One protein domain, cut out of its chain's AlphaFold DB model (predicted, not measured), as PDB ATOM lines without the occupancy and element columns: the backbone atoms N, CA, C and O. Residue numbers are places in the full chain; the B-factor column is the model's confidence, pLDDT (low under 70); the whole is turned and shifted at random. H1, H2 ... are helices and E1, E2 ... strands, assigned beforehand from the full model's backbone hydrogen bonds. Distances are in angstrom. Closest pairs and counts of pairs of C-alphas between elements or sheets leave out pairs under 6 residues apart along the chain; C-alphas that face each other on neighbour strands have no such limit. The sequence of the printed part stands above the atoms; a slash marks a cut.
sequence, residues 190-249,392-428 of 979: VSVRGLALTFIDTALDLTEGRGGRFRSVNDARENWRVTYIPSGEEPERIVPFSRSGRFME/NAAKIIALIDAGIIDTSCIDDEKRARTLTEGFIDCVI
ATOM      1  N   VAL A 190     214.260 270.597 339.705       91.62
ATOM      2  CA  VAL A 190     213.181 271.602 339.745       91.62
ATOM      3  C   VAL A 190     213.739 273.014 339.884       91.62
ATOM      4  O   VAL A 190     214.619 273.262 340.706       91.62
ATOM      5  N   SER A 191     213.229 273.952 339.085       92.06
ATOM      6  CA  SER A 191     213.531 275.377 339.242       92.06
ATOM      7  C   SER A 191     212.462 276.066 340.078       92.06
ATOM      8  O   SER A 191     211.271 275.787 339.929       92.06
ATOM      9  N   VAL A 192     212.887 276.971 340.964       92.19
ATOM     10  CA  VAL A 192     211.986 277.696 341.871       92.19
ATOM     11  C   VAL A 192     212.176 279.196 341.693       92.19
ATOM     12  O   VAL A 192     213.268 279.723 341.904       92.19
ATOM     13  N   ARG A 193     211.112 279.899 341.301       92.44
ATOM     14  CA  ARG A 193     211.129 281.357 341.169       92.44
ATOM     15  C   ARG A 193     210.776 282.010 342.497       92.44
ATOM     16  O   ARG A 193     209.680 281.802 343.001       92.44
ATOM     17  N   GLY A 194     211.660 282.878 342.978       89.69
ATOM     18  CA  GLY A 194     211.522 283.593 344.247       89.69
ATOM     19  C   GLY A 194     212.536 283.108 345.284       89.69
ATOM     20  O   GLY A 194     212.901 281.940 345.318       89.69
ATOM     21  N   LEU A 195     213.015 284.032 346.123       89.69
ATOM     22  CA  LEU A 195     214.019 283.782 347.176       89.69
ATOM     23  C   LEU A 195     213.612 284.377 348.537       89.69
ATOM     24  O   LEU A 195     214.447 284.586 349.415       89.69
ATOM     25  N   ALA A 196     212.325 284.696 348.696       89.81
ATOM     26  CA  ALA A 196     211.765 285.225 349.936       89.81
ATOM     27  C   ALA A 196     211.378 284.088 350.905       89.81
ATOM     28  O   ALA A 196     211.748 282.932 350.714       89.81
ATOM     29  N   LEU A 197     210.599 284.388 351.945       90.12
ATOM     30  CA  LEU A 197     210.182 283.398 352.949       90.12
ATOM     31  C   LEU A 197     209.421 282.198 352.352       90.12
ATOM     32  O   LEU A 197     209.596 281.077 352.818       90.12
ATOM     33  N   THR A 198     208.652 282.403 351.282       88.62
ATOM     34  CA  THR A 198     207.927 281.335 350.569       88.62
ATOM     35  C   THR A 198     208.851 280.334 349.875       88.62
ATOM     36  O   THR A 198     208.504 279.159 349.753       88.62
ATOM     37  N   PHE A 199     210.056 280.752 349.467       92.44
ATOM     38  CA  PHE A 199     211.078 279.829 348.966       92.44
ATOM     39  C   PHE A 199     211.528 278.861 350.058       92.44
ATOM     40  O   PHE A 199     211.711 277.681 349.782       92.44
ATOM     41  N   ILE A 200     211.663 279.339 351.296       93.25
ATOM     42  CA  ILE A 200     212.054 278.496 352.427       93.25
ATOM     43  C   ILE A 200     210.978 277.444 352.683       93.25
ATOM     44  O   ILE A 200     211.306 276.267 352.789       93.25
ATOM     45  N   ASP A 201     209.707 277.848 352.706       91.50
ATOM     46  CA  ASP A 201     208.590 276.912 352.864       91.50
ATOM     47  C   ASP A 201     208.590 275.863 351.736       91.50
ATOM     48  O   ASP A 201     208.526 274.668 352.012       91.50
ATOM     49  N   THR A 202     208.784 276.296 350.484       90.62
ATOM     50  CA  THR A 202     208.872 275.405 349.310       90.62
ATOM     51  C   THR A 202     210.053 274.436 349.414       90.62
ATOM     52  O   THR A 202     209.914 273.243 349.149       90.62
ATOM     53  N   ALA A 203     211.232 274.922 349.811       93.56
ATOM     54  CA  ALA A 203     212.420 274.093 349.975       93.56
ATOM     55  C   ALA A 203     212.210 273.038 351.069       93.56
ATOM     56  O   ALA A 203     212.598 271.887 350.878       93.56
ATOM     57  N   LEU A 204     211.560 273.398 352.181       93.88
ATOM     58  CA  LEU A 204     211.233 272.469 353.264       93.88
ATOM     59  C   LEU A 204     210.148 271.462 352.858       93.88
ATOM     60  O   LEU A 204     210.295 270.280 353.165       93.88
ATOM     61  N   ASP A 205     209.129 271.876 352.100       91.25
ATOM     62  CA  ASP A 205     208.106 270.976 351.548       91.25
ATOM     63  C   ASP A 205     208.716 269.927 350.597       91.25
ATOM     64  O   ASP A 205     208.340 268.755 350.631       91.25
ATOM     65  N   LEU A 206     209.710 270.314 349.790       91.50
ATOM     66  CA  LEU A 206     210.426 269.417 348.873       91.50
ATOM     67  C   LEU A 206     211.488 268.535 349.554       91.50
ATOM     68  O   LEU A 206     212.050 267.663 348.891       91.50
ATOM     69  N   THR A 207     211.776 268.757 350.840       94.00
ATOM     70  CA  THR A 207     212.862 268.080 351.568       94.00
ATOM     71  C   THR A 207     212.362 267.402 352.841       94.00
ATOM     72  O   THR A 207     212.092 266.202 352.842       94.00
ATOM     73  N   GLU A 208     212.198 268.146 353.932       93.31
ATOM     74  CA  GLU A 208     211.644 267.648 355.198       93.31
ATOM     75  C   GLU A 208     210.227 267.087 355.020       93.31
ATOM     76  O   GLU A 208     209.927 266.004 355.522       93.31
ATOM     77  N   GLY A 209     209.395 267.753 354.211       90.94
ATOM     78  CA  GLY A 209     208.052 267.294 353.841       90.94
ATOM     79  C   GLY A 209     208.029 265.972 353.065       90.94
ATOM     80  O   GLY A 209     207.016 265.275 353.073       90.94
ATOM     81  N   ARG A 210     209.157 265.573 352.458       91.12
ATOM     82  CA  ARG A 210     209.332 264.284 351.764       91.12
ATOM     83  C   ARG A 210     210.056 263.228 352.603       91.12
ATOM     84  O   ARG A 210     210.357 262.146 352.110       91.12
ATOM     85  N   GLY A 211     210.284 263.508 353.887       90.94
ATOM     86  CA  GLY A 211     210.873 262.571 354.846       90.94
ATOM     87  C   GLY A 211     212.364 262.778 355.116       90.94
ATOM     88  O   GLY A 211     212.936 262.023 355.913       90.94
ATOM     89  N   GLY A 212     213.000 263.777 354.491       93.94
ATOM     90  CA  GLY A 212     214.369 264.182 354.806       93.94
ATOM     91  C   GLY A 212     214.485 264.702 356.242       93.94
ATOM     92  O   GLY A 212     213.503 265.136 356.844       93.94
ATOM     93  N   ARG A 213     215.682 264.640 356.836       93.75
ATOM     94  CA  ARG A 213     215.869 264.971 358.262       93.75
ATOM     95  C   ARG A 213     217.018 265.938 358.482       93.75
ATOM     96  O   ARG A 213     218.116 265.730 357.978       93.75
ATOM     97  N   PHE A 214     216.789 266.936 359.329       92.00
ATOM     98  CA  PHE A 214     217.843 267.804 359.846       92.00
ATOM     99  C   PHE A 214     218.341 267.273 361.190       92.00
ATOM    100  O   PHE A 214     217.548 267.008 362.094       92.00
ATOM    101  N   ARG A 215     219.658 267.114 361.329       88.44
ATOM    102  CA  ARG A 215     220.304 266.675 362.568       88.44
ATOM    103  C   ARG A 215     221.176 267.794 363.119       88.44
ATOM    104  O   ARG A 215     222.101 268.232 362.436       88.44
ATOM    105  N   SER A 216     220.907 268.211 364.355       82.25
ATOM    106  CA  SER A 216     221.759 269.161 365.070       82.25
ATOM    107  C   SER A 216     223.179 268.621 365.214       82.25
ATOM    108  O   SER A 216     223.390 267.429 365.470       82.25
ATOM    109  N   VAL A 217     224.155 269.507 365.057       77.19
ATOM    110  CA  VAL A 217     225.552 269.202 365.368       77.19
ATOM    111  C   VAL A 217     225.680 269.135 366.896       77.19
ATOM    112  O   VAL A 217     225.161 269.996 367.600       77.19
ATOM    113  N   ASN A 218     226.299 268.074 367.431       55.66
ATOM    114  CA  ASN A 218     226.419 267.836 368.878       55.66
ATOM    115  C   ASN A 218     227.446 268.792 369.530       55.66
ATOM    116  O   ASN A 218     228.489 268.349 370.009       55.66
ATOM    117  N   ASP A 219     227.141 270.088 369.566       56.81
ATOM    118  CA  ASP A 219     227.852 271.093 370.357       56.81
ATOM    119  C   ASP A 219     226.831 271.957 371.111       56.81
ATOM    120  O   ASP A 219     225.939 272.566 370.521       56.81
ATOM    121  N   ALA A 220     226.967 272.021 372.438       55.97
ATOM    122  CA  ALA A 220     226.112 272.842 373.293       55.97
ATOM    123  C   ALA A 220     226.218 274.350 372.983       55.97
ATOM    124  O   ALA A 220     225.324 275.103 373.366       55.97
ATOM    125  N   ARG A 221     227.288 274.793 372.301       53.91
ATOM    126  CA  ARG A 221     227.509 276.184 371.869       53.91
ATOM    127  C   ARG A 221     226.996 276.488 370.454       53.91
ATOM    128  O   ARG A 221     226.875 277.656 370.113       53.91
ATOM    129  N   GLU A 222     226.675 275.470 369.651       64.38
ATOM    130  CA  GLU A 222     226.243 275.615 368.248       64.38
ATOM    131  C   GLU A 222     224.947 274.833 367.967       64.38
ATOM    132  O   GLU A 222     224.774 274.235 366.906       64.38
ATOM    133  N   ASN A 223     224.007 274.830 368.917       65.56
ATOM    134  CA  ASN A 223     222.748 274.073 368.825       65.56
ATOM    135  C   ASN A 223     221.869 274.431 367.603       65.56
ATOM    136  O   ASN A 223     220.986 273.655 367.231       65.56
ATOM    137  N   TRP A 224     222.114 275.587 366.982       75.94
ATOM    138  CA  TRP A 224     221.457 276.071 365.771       75.94
ATOM    139  C   TRP A 224     222.009 275.446 364.482       75.94
ATOM    140  O   TRP A 224     221.310 275.447 363.466       75.94
ATOM    141  N   ARG A 225     223.237 274.906 364.492       82.81
ATOM    142  CA  ARG A 225     223.831 274.263 363.313       82.81
ATOM    143  C   ARG A 225     223.184 272.914 363.062       82.81
ATOM    144  O   ARG A 225     223.086 272.068 363.953       82.81
ATOM    145  N   VAL A 226     222.804 272.691 361.810       89.88
ATOM    146  CA  VAL A 226     222.166 271.457 361.362       89.88
ATOM    147  C   VAL A 226     222.882 270.889 360.146       89.88
ATOM    148  O   VAL A 226     223.437 271.617 359.332       89.88
ATOM    149  N   THR A 227     222.849 269.567 360.026       93.00
ATOM    150  CA  THR A 227     223.246 268.828 358.823       93.00
ATOM    151  C   THR A 227     222.016 268.159 358.234       93.00
ATOM    152  O   THR A 227     221.120 267.751 358.978       93.00
ATOM    153  N   TYR A 228     221.948 268.064 356.909       95.56
ATOM    154  CA  TYR A 228     220.812 267.455 356.230       95.56
ATOM    155  C   TYR A 228     221.087 265.993 355.859       95.56
ATOM    156  O   TYR A 228     222.167 265.651 355.378       95.56
ATOM    157  N   ILE A 229     220.098 265.130 356.091       95.00
ATOM    158  CA  ILE A 229     220.102 263.707 355.747       95.00
ATOM    159  C   ILE A 229     218.969 263.476 354.732       95.00
ATOM    160  O   ILE A 229     217.799 263.528 355.135       95.00
ATOM    161  N   PRO A 230     219.287 263.218 353.448       93.06
ATOM    162  CA  PRO A 230     218.287 262.956 352.413       93.06
ATOM    163  C   PRO A 230     217.476 261.682 352.684       93.06
ATOM    164  O   PRO A 230     218.003 260.691 353.199       93.06
ATOM    165  N   SER A 231     216.205 261.696 352.298       93.38
ATOM    166  CA  SER A 231     215.303 260.538 352.302       93.38
ATOM    167  C   SER A 231     215.381 259.711 351.018       93.38
ATOM    168  O   SER A 231     215.091 258.515 351.044       93.38
ATOM    169  N   GLY A 232     215.803 260.329 349.911       89.19
ATOM    170  CA  GLY A 232     215.816 259.750 348.569       89.19
ATOM    171  C   GLY A 232     214.604 260.120 347.705       89.19
ATOM    172  O   GLY A 232     214.607 259.769 346.520       89.19
ATOM    173  N   GLU A 233     213.622 260.825 348.277       90.69
ATOM    174  CA  GLU A 233     212.400 261.314 347.613       90.69
ATOM    175  C   GLU A 233     212.472 262.814 347.250       90.69
ATOM    176  O   GLU A 233     211.557 263.374 346.629       90.69
ATOM    177  N   GLU A 234     213.571 263.478 347.613       91.69
ATOM    178  CA  GLU A 234     213.860 264.850 347.207       91.69
ATOM    179  C   GLU A 234     214.001 264.975 345.671       91.69
ATOM    180  O   GLU A 234     214.312 263.999 344.973       91.69
ATOM    181  N   PRO A 235     213.800 266.179 345.105       90.31
ATOM    182  CA  PRO A 235     214.305 266.505 343.772       90.31
ATOM    183  C   PRO A 235     215.810 266.223 343.662       90.31
ATOM    184  O   PRO A 235     216.535 266.375 344.642       90.31
ATOM    185  N   GLU A 236     216.302 265.884 342.463       89.06
ATOM    186  CA  GLU A 236     217.753 265.710 342.234       89.06
ATOM    187  C   GLU A 236     218.529 266.977 342.624       89.06
ATOM    188  O   GLU A 236     219.618 266.904 343.184       89.06
ATOM    189  N   ARG A 237     217.938 268.136 342.327       91.25
ATOM    190  CA  ARG A 237     218.426 269.461 342.707       91.25
ATOM    191  C   ARG A 237     217.296 270.484 342.635       91.25
ATOM    192  O   ARG A 237     216.440 270.422 341.747       91.25
ATOM    193  N   ILE A 238     217.319 271.431 343.564       94.38
ATOM    194  CA  ILE A 238     216.452 272.606 343.632       94.38
ATOM    195  C   ILE A 238     217.278 273.794 343.133       94.38
ATOM    196  O   ILE A 238     218.276 274.154 343.751       94.38
ATOM    197  N   VAL A 239     216.870 274.398 342.018       94.75
ATOM    198  CA  VAL A 239     217.581 275.517 341.376       94.75
ATOM    199  C   VAL A 239     216.776 276.805 341.580       94.75
ATOM    200  O   VAL A 239     215.893 277.109 340.768       94.75
ATOM    201  N   PRO A 240     216.991 277.549 342.682       95.12
ATOM    202  CA  PRO A 240     216.267 278.786 342.911       95.12
ATOM    203  C   PRO A 240     216.788 279.921 342.035       95.12
ATOM    204  O   PRO A 240     217.981 279.989 341.751       95.12
ATOM    205  N   PHE A 241     215.910 280.856 341.676       94.12
ATOM    206  CA  PHE A 241     216.303 282.104 341.031       94.12
ATOM    207  C   PHE A 241     215.394 283.278 341.418       94.12
ATOM    208  O   PHE A 241     214.205 283.119 341.708       94.12
ATOM    209  N   SER A 242     215.934 284.496 341.405       91.81
ATOM    210  CA  SER A 242     215.161 285.726 341.604       91.81
ATOM    211  C   SER A 242     215.777 286.903 340.844       91.81
ATOM    212  O   SER A 242     216.901 286.830 340.362       91.81
ATOM    213  N   ARG A 243     215.058 288.030 340.772       86.50
ATOM    214  CA  ARG A 243     215.572 289.259 340.139       86.50
ATOM    215  C   ARG A 243     216.824 289.819 340.819       86.50
ATOM    216  O   ARG A 243     217.592 290.509 340.164       86.50
ATOM    217  N   SER A 244     216.980 289.601 342.126       85.19
ATOM    218  CA  SER A 244     218.119 290.119 342.891       85.19
ATOM    219  C   SER A 244     219.262 289.117 343.009       85.19
ATOM    220  O   SER A 244     220.351 289.519 343.407       85.19
ATOM    221  N   GLY A 245     219.013 287.830 342.743       89.62
ATOM    222  CA  GLY A 245     219.992 286.767 342.951       89.62
ATOM    223  C   GLY A 245     220.414 286.561 344.405       89.62
ATOM    224  O   GLY A 245     221.465 285.985 344.647       89.62
ATOM    225  N   ARG A 246     219.652 287.064 345.387       89.44
ATOM    226  CA  ARG A 246     220.066 287.081 346.801       89.44
ATOM    227  C   ARG A 246     219.048 286.476 347.748       89.44
ATOM    228  O   ARG A 246     217.845 286.677 347.577       89.44
ATOM    229  N   PHE A 247     219.565 285.840 348.795       93.19
ATOM    230  CA  PHE A 247     218.796 285.420 349.962       93.19
ATOM    231  C   PHE A 247     218.460 286.602 350.882       93.19
ATOM    232  O   PHE A 247     219.057 287.681 350.804       93.19
ATOM    233  N   MET A 248     217.471 286.391 351.750       93.75
ATOM    234  CA  MET A 248     217.130 287.324 352.822       93.75
ATOM    235  C   MET A 248     218.134 287.228 353.977       93.75
ATOM    236  O   MET A 248     218.649 286.150 354.263       93.75
ATOM    237  N   GLU A 249     218.364 288.343 354.666       94.19
ATOM    238  CA  GLU A 249     219.196 288.391 355.871       94.19
ATOM    239  C   GLU A 249     218.538 287.624 357.024       94.19
ATOM    240  O   GLU A 249     217.326 287.701 357.243       94.19
ATOM    241  N   ASN A 392     215.742 278.412 360.276       92.88
ATOM    242  CA  ASN A 392     215.358 278.275 358.875       92.88
ATOM    243  C   ASN A 392     216.508 278.669 357.945       92.88
ATOM    244  O   ASN A 392     216.750 277.974 356.961       92.88
ATOM    245  N   ALA A 393     217.264 279.719 358.281       94.38
ATOM    246  CA  ALA A 393     218.484 280.064 357.551       94.38
ATOM    247  C   ALA A 393     219.520 278.926 357.611       94.38
ATOM    248  O   ALA A 393     220.057 278.525 356.578       94.38
ATOM    249  N   ALA A 394     219.725 278.335 358.794       94.00
ATOM    250  CA  ALA A 394     220.623 277.195 358.982       94.00
ATOM    251  C   ALA A 394     220.201 275.971 358.149       94.00
ATOM    252  O   ALA A 394     221.052 275.316 357.547       94.00
ATOM    253  N   LYS A 395     218.894 275.684 358.055       94.75
ATOM    254  CA  LYS A 395     218.367 274.610 357.195       94.75
ATOM    255  C   LYS A 395     218.654 274.856 355.712       94.75
ATOM    256  O   LYS A 395     219.073 273.926 355.029       94.75
ATOM    257  N   ILE A 396     218.475 276.084 355.218       96.38
ATOM    258  CA  ILE A 396     218.796 276.423 353.821       96.38
ATOM    259  C   ILE A 396     220.288 276.235 353.536       96.38
ATOM    260  O   ILE A 396     220.631 275.606 352.539       96.38
ATOM    261  N   ILE A 397     221.173 276.693 354.428       96.38
ATOM    262  CA  ILE A 397     222.622 276.477 354.281       96.38
ATOM    263  C   ILE A 397     222.950 274.980 354.272       96.38
ATOM    264  O   ILE A 397     223.678 274.530 353.396       96.38
ATOM    265  N   ALA A 398     222.358 274.186 355.169       96.19
ATOM    266  CA  ALA A 398     222.587 272.742 355.205       96.19
ATOM    267  C   ALA A 398     222.141 272.027 353.916       96.19
ATOM    268  O   ALA A 398     222.766 271.049 353.508       96.19
ATOM    269  N   LEU A 399     221.077 272.508 353.263       97.06
ATOM    270  CA  LEU A 399     220.632 272.002 351.962       97.06
ATOM    271  C   LEU A 399     221.573 272.409 350.817       97.06
ATOM    272  O   LEU A 399     221.780 271.614 349.898       97.06
ATOM    273  N   ILE A 400     222.155 273.611 350.874       96.69
ATOM    274  CA  ILE A 400     223.200 274.058 349.936       96.69
ATOM    275  C   ILE A 400     224.457 273.195 350.110       96.69
ATOM    276  O   ILE A 400     224.972 272.653 349.134       96.69
ATOM    277  N   ASP A 401     224.913 272.997 351.349       95.38
ATOM    278  CA  ASP A 401     226.107 272.203 351.668       95.38
ATOM    279  C   ASP A 401     225.947 270.727 351.271       95.38
ATOM    280  O   ASP A 401     226.905 270.082 350.847       95.38
ATOM    281  N   ALA A 402     224.725 270.193 351.368       95.00
ATOM    282  CA  ALA A 402     224.389 268.846 350.913       95.00
ATOM    283  C   ALA A 402     224.271 268.719 349.381       95.00
ATOM    284  O   ALA A 402     224.071 267.612 348.881       95.00
ATOM    285  N   GLY A 403     224.367 269.826 348.632       94.50
ATOM    286  CA  GLY A 403     224.221 269.855 347.174       94.50
ATOM    287  C   GLY A 403     222.781 269.702 346.673       94.50
ATOM    288  O   GLY A 403     222.576 269.508 345.479       94.50
ATOM    289  N   ILE A 404     221.785 269.787 347.565       95.25
ATOM    290  CA  ILE A 404     220.361 269.707 347.207       95.25
ATOM    291  C   ILE A 404     219.884 271.029 346.602       95.25
ATOM    292  O   ILE A 404     219.078 271.019 345.675       95.25
ATOM    293  N   ILE A 405     220.379 272.168 347.097       96.50
ATOM    294  CA  ILE A 405     220.126 273.489 346.507       96.50
ATOM    295  C   ILE A 405     221.332 273.900 345.653       96.50
ATOM    296  O   ILE A 405     222.439 274.036 346.167       96.50
ATOM    297  N   ASP A 406     221.098 274.149 344.363       94.94
ATOM    298  CA  ASP A 406     222.101 274.609 343.396       94.94
ATOM    299  C   ASP A 406     221.898 276.099 343.083       94.94
ATOM    300  O   ASP A 406     220.968 276.490 342.375       94.94
ATOM    301  N   THR A 407     222.786 276.943 343.607       95.00
ATOM    302  CA  THR A 407     222.735 278.407 343.458       95.00
ATOM    303  C   THR A 407     223.474 278.933 342.224       95.00
ATOM    304  O   THR A 407     223.578 280.145 342.042       95.00
ATOM    305  N   SER A 408     223.960 278.064 341.329       90.81
ATOM    306  CA  SER A 408     224.760 278.471 340.159       90.81
ATOM    307  C   SER A 408     224.014 279.330 339.126       90.81
ATOM    308  O   SER A 408     224.643 279.869 338.210       90.81
ATOM    309  N   CYS A 409     222.687 279.432 339.252       91.81
ATOM    310  CA  CYS A 409     221.789 280.171 338.357       91.81
ATOM    311  C   CYS A 409     220.860 281.134 339.118       91.81
ATOM    312  O   CYS A 409     219.766 281.437 338.645       91.81
ATOM    313  N   ILE A 410     221.268 281.581 340.309       91.69
ATOM    314  CA  ILE A 410     220.410 282.307 341.257       91.69
ATOM    315  C   ILE A 410     219.850 283.639 340.723       91.69
ATOM    316  O   ILE A 410     218.804 284.102 341.180       91.69
ATOM    317  N   ASP A 411     220.499 284.233 339.724       90.69
ATOM    318  CA  ASP A 411     220.111 285.462 339.025       90.69
ATOM    319  C   ASP A 411     219.778 285.251 337.529       90.69
ATOM    320  O   ASP A 411     219.501 286.218 336.816       90.69
ATOM    321  N   ASP A 412     219.741 284.001 337.044       91.81
ATOM    322  CA  ASP A 412     219.525 283.659 335.629       91.81
ATOM    323  C   ASP A 412     218.352 282.680 335.446       91.81
ATOM    324  O   ASP A 412     218.510 281.454 335.409       91.81
ATOM    325  N   GLU A 413     217.150 283.241 335.266       91.25
ATOM    326  CA  GLU A 413     215.917 282.477 335.026       91.25
ATOM    327  C   GLU A 413     216.026 281.544 333.811       91.25
ATOM    328  O   GLU A 413     215.556 280.404 333.853       91.25
ATOM    329  N   LYS A 414     216.631 282.006 332.710       90.50
ATOM    330  CA  LYS A 414     216.683 281.221 331.468       90.50
ATOM    331  C   LYS A 414     217.534 279.978 331.665       90.50
ATOM    332  O   LYS A 414     217.143 278.885 331.245       90.50
ATOM    333  N   ARG A 415     218.680 280.136 332.327       90.75
ATOM    334  CA  ARG A 415     219.568 279.022 332.643       90.75
ATOM    335  C   ARG A 415     218.929 278.075 333.658       90.75
ATOM    336  O   ARG A 415     218.937 276.871 333.409       90.75
ATOM    337  N   ALA A 416     218.288 278.592 334.709       88.69
ATOM    338  CA  ALA A 416     217.574 277.774 335.692       88.69
ATOM    339  C   ALA A 416     216.474 276.907 335.044       88.69
ATOM    340  O   ALA A 416     216.416 275.698 335.280       88.69
ATOM    341  N   ARG A 417     215.663 277.490 334.148       87.00
ATOM    342  CA  ARG A 417     214.618 276.763 333.400       87.00
ATOM    343  C   ARG A 417     215.165 275.750 332.394       87.00
ATOM    344  O   ARG A 417     214.463 274.809 332.054       87.00
ATOM    345  N   THR A 418     216.393 275.925 331.907       88.88
ATOM    346  CA  THR A 418     217.025 274.977 330.967       88.88
ATOM    347  C   THR A 418     217.633 273.771 331.692       88.88
ATOM    348  O   THR A 418     217.747 272.692 331.118       88.88
ATOM    349  N   LEU A 419     218.035 273.940 332.955       85.06
ATOM    350  CA  LEU A 419     218.675 272.902 333.774       85.06
ATOM    351  C   LEU A 419     217.686 271.985 334.508       85.06
ATOM    352  O   LEU A 419     218.122 271.062 335.205       85.06
ATOM    353  N   THR A 420     216.387 272.262 334.409       86.44
ATOM    354  CA  THR A 420     215.342 271.644 335.229       86.44
ATOM    355  C   THR A 420     214.164 271.203 334.368       86.44
ATOM    356  O   THR A 420     213.898 271.782 333.317       86.44
ATOM    357  N   GLU A 421     213.468 270.156 334.807       83.06
ATOM    358  CA  GLU A 421     212.264 269.644 334.135       83.06
ATOM    359  C   GLU A 421     210.986 270.179 334.796       83.06
ATOM    360  O   GLU A 421     209.975 270.386 334.129       83.06
ATOM    361  N   GLY A 422     211.034 270.423 336.112       84.44
ATOM    362  CA  GLY A 422     209.945 271.022 336.880       84.44
ATOM    363  C   GLY A 422     210.130 272.523 337.103       84.44
ATOM    364  O   GLY A 422     211.256 273.018 337.179       84.44
ATOM    365  N   PHE A 423     209.018 273.238 337.284       87.38
ATOM    366  CA  PHE A 423     208.997 274.663 337.613       87.38
ATOM    367  C   PHE A 423     207.983 274.950 338.727       87.38
ATOM    368  O   PHE A 423     206.847 274.488 338.648       87.38
ATOM    369  N   ILE A 424     208.393 275.726 339.734       87.69
ATOM    370  CA  ILE A 424     207.548 276.194 340.841       87.69
ATOM    371  C   ILE A 424     207.677 277.716 340.940       87.69
ATOM    372  O   ILE A 424     208.792 278.237 341.023       87.69
ATOM    373  N   ASP A 425     206.554 278.431 340.956       86.50
ATOM    374  CA  ASP A 425     206.529 279.871 341.226       86.50
ATOM    375  C   ASP A 425     206.086 280.111 342.673       86.50
ATOM    376  O   ASP A 425     204.930 279.880 343.012       86.50
ATOM    377  N   CYS A 426     207.001 280.552 343.544       86.12
ATOM    378  CA  CYS A 426     206.677 280.851 344.942       86.12
ATOM    379  C   CYS A 426     206.426 282.351 345.188       86.12
ATOM    380  O   CYS A 426     206.455 282.818 346.334       86.12
ATOM    381  N   VAL A 427     206.185 283.134 344.127       83.56
ATOM    382  CA  VAL A 427     205.811 284.550 344.228       83.56
ATOM    383  C   VAL A 427     204.313 284.677 344.526       83.56
ATOM    384  O   VAL A 427     203.461 284.504 343.651       83.56
ATOM    385  N   ILE A 428     203.992 285.031 345.772       80.25
ATOM    386  CA  ILE A 428     202.615 285.280 346.218       80.25
ATOM    387  C   ILE A 428     201.987 286.489 345.514       80.25
ATOM    388  O   ILE A 428     202.691 287.357 344.987       80.25
TER     389      ILE A 428
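This is residues 190 to 249 and 392 to 428 of the 979 residues of the protein "Diaminopimelate decarboxylase" of Corynebacterium anserum (UniProt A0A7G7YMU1). A small three-stranded sheet, E4 E1 E5, has one helix over each face, H1 on one and H3 on the other, and makes one end of the domain. Toward the other end a two-stranded hairpin, E2 and E3, has H2 packed on it, mainly on E3, and H1 and H2 meet between the two sheets. The printed part has 97 residues, with three named helices and five named strands in the order E1 H1 E2 E3 E4 H2 H3 E5; the larger sheet is parallel and the hairpin antiparallel. The class is mixed, helices and strands, with 45 residues, under half, in named elements. The whole is compact, with a radius of gyration of the C-alphas of 13.4 A and spans of 43 by 30 by 24 A.

E1 is residues 190 to 193, 10.1 A long, beginning at C-alpha 190 (213.181, 271.602, 339.745). H1 is residues 197 to 205, 12.7 A. E2, residues 213 to 216, is 9.9 A long, and E3, residues 226 to 229, is 9.8 A. E4 is residues 238 to 241, 9.8 A. After the cut, H2 is residues 392 to 401, 14.3 A, from C-alpha 392 at (215.358, 278.275, 358.875). H3 is residues 413 to 418, 8.6 A. E5, residues 422 to 425, is 10.4 A long and ends at C-alpha 425 (206.529, 279.871, 341.226).

E1 is the inner strand of its sheet. It is parallel to E4 at 25 degrees, with N 239 and O 190 at 2.8 A, and to E5 at 18 degrees, with N 191 and O 422 at 2.9 A, both within hydrogen-bond range. H1 is on this sheet at a height of 9.3 A, over E1, and runs along the strands, at 12 degrees to E1 on the local plane. H3 is on the opposite face at a height of 8.4 A, also over E1; the closest C-alphas of the two, those of Ser 191 and Ala 416, are 5.9 A apart. H1 and H2 only just touch, with 3 pairs of C-alphas within 8 A, the closest those of Ile 200 and Ile 396 at 7.2 A; they run the same way at a steep tilt of 60 degrees. E2 and E3 form a hairpin, antiparallel at 148 degrees, with N 215 and O 227 at 2.8 A, within hydrogen-bond range. The closest C-alphas of E3 and H2, those of Thr 227 and Ala 398, are 5.4 A apart. H1 and H3 are apart. In H1, H2 and H3 every O i to N i+4 pair is within hydrogen-bond range.

The two C-alphas farthest apart, those of Ala 220 and Lys 414, are 43.7 A apart. Residues 250 to 391 are not printed, and C-alphas 249 and 392 are 11.2 A apart across the cut. Of the links that are printed whole, H2 to H3 is long, with 11 residues. The mean pLDDT of the printed part is 88.9, and residues 218 to 223, in the link from E2 to E3, are under 70.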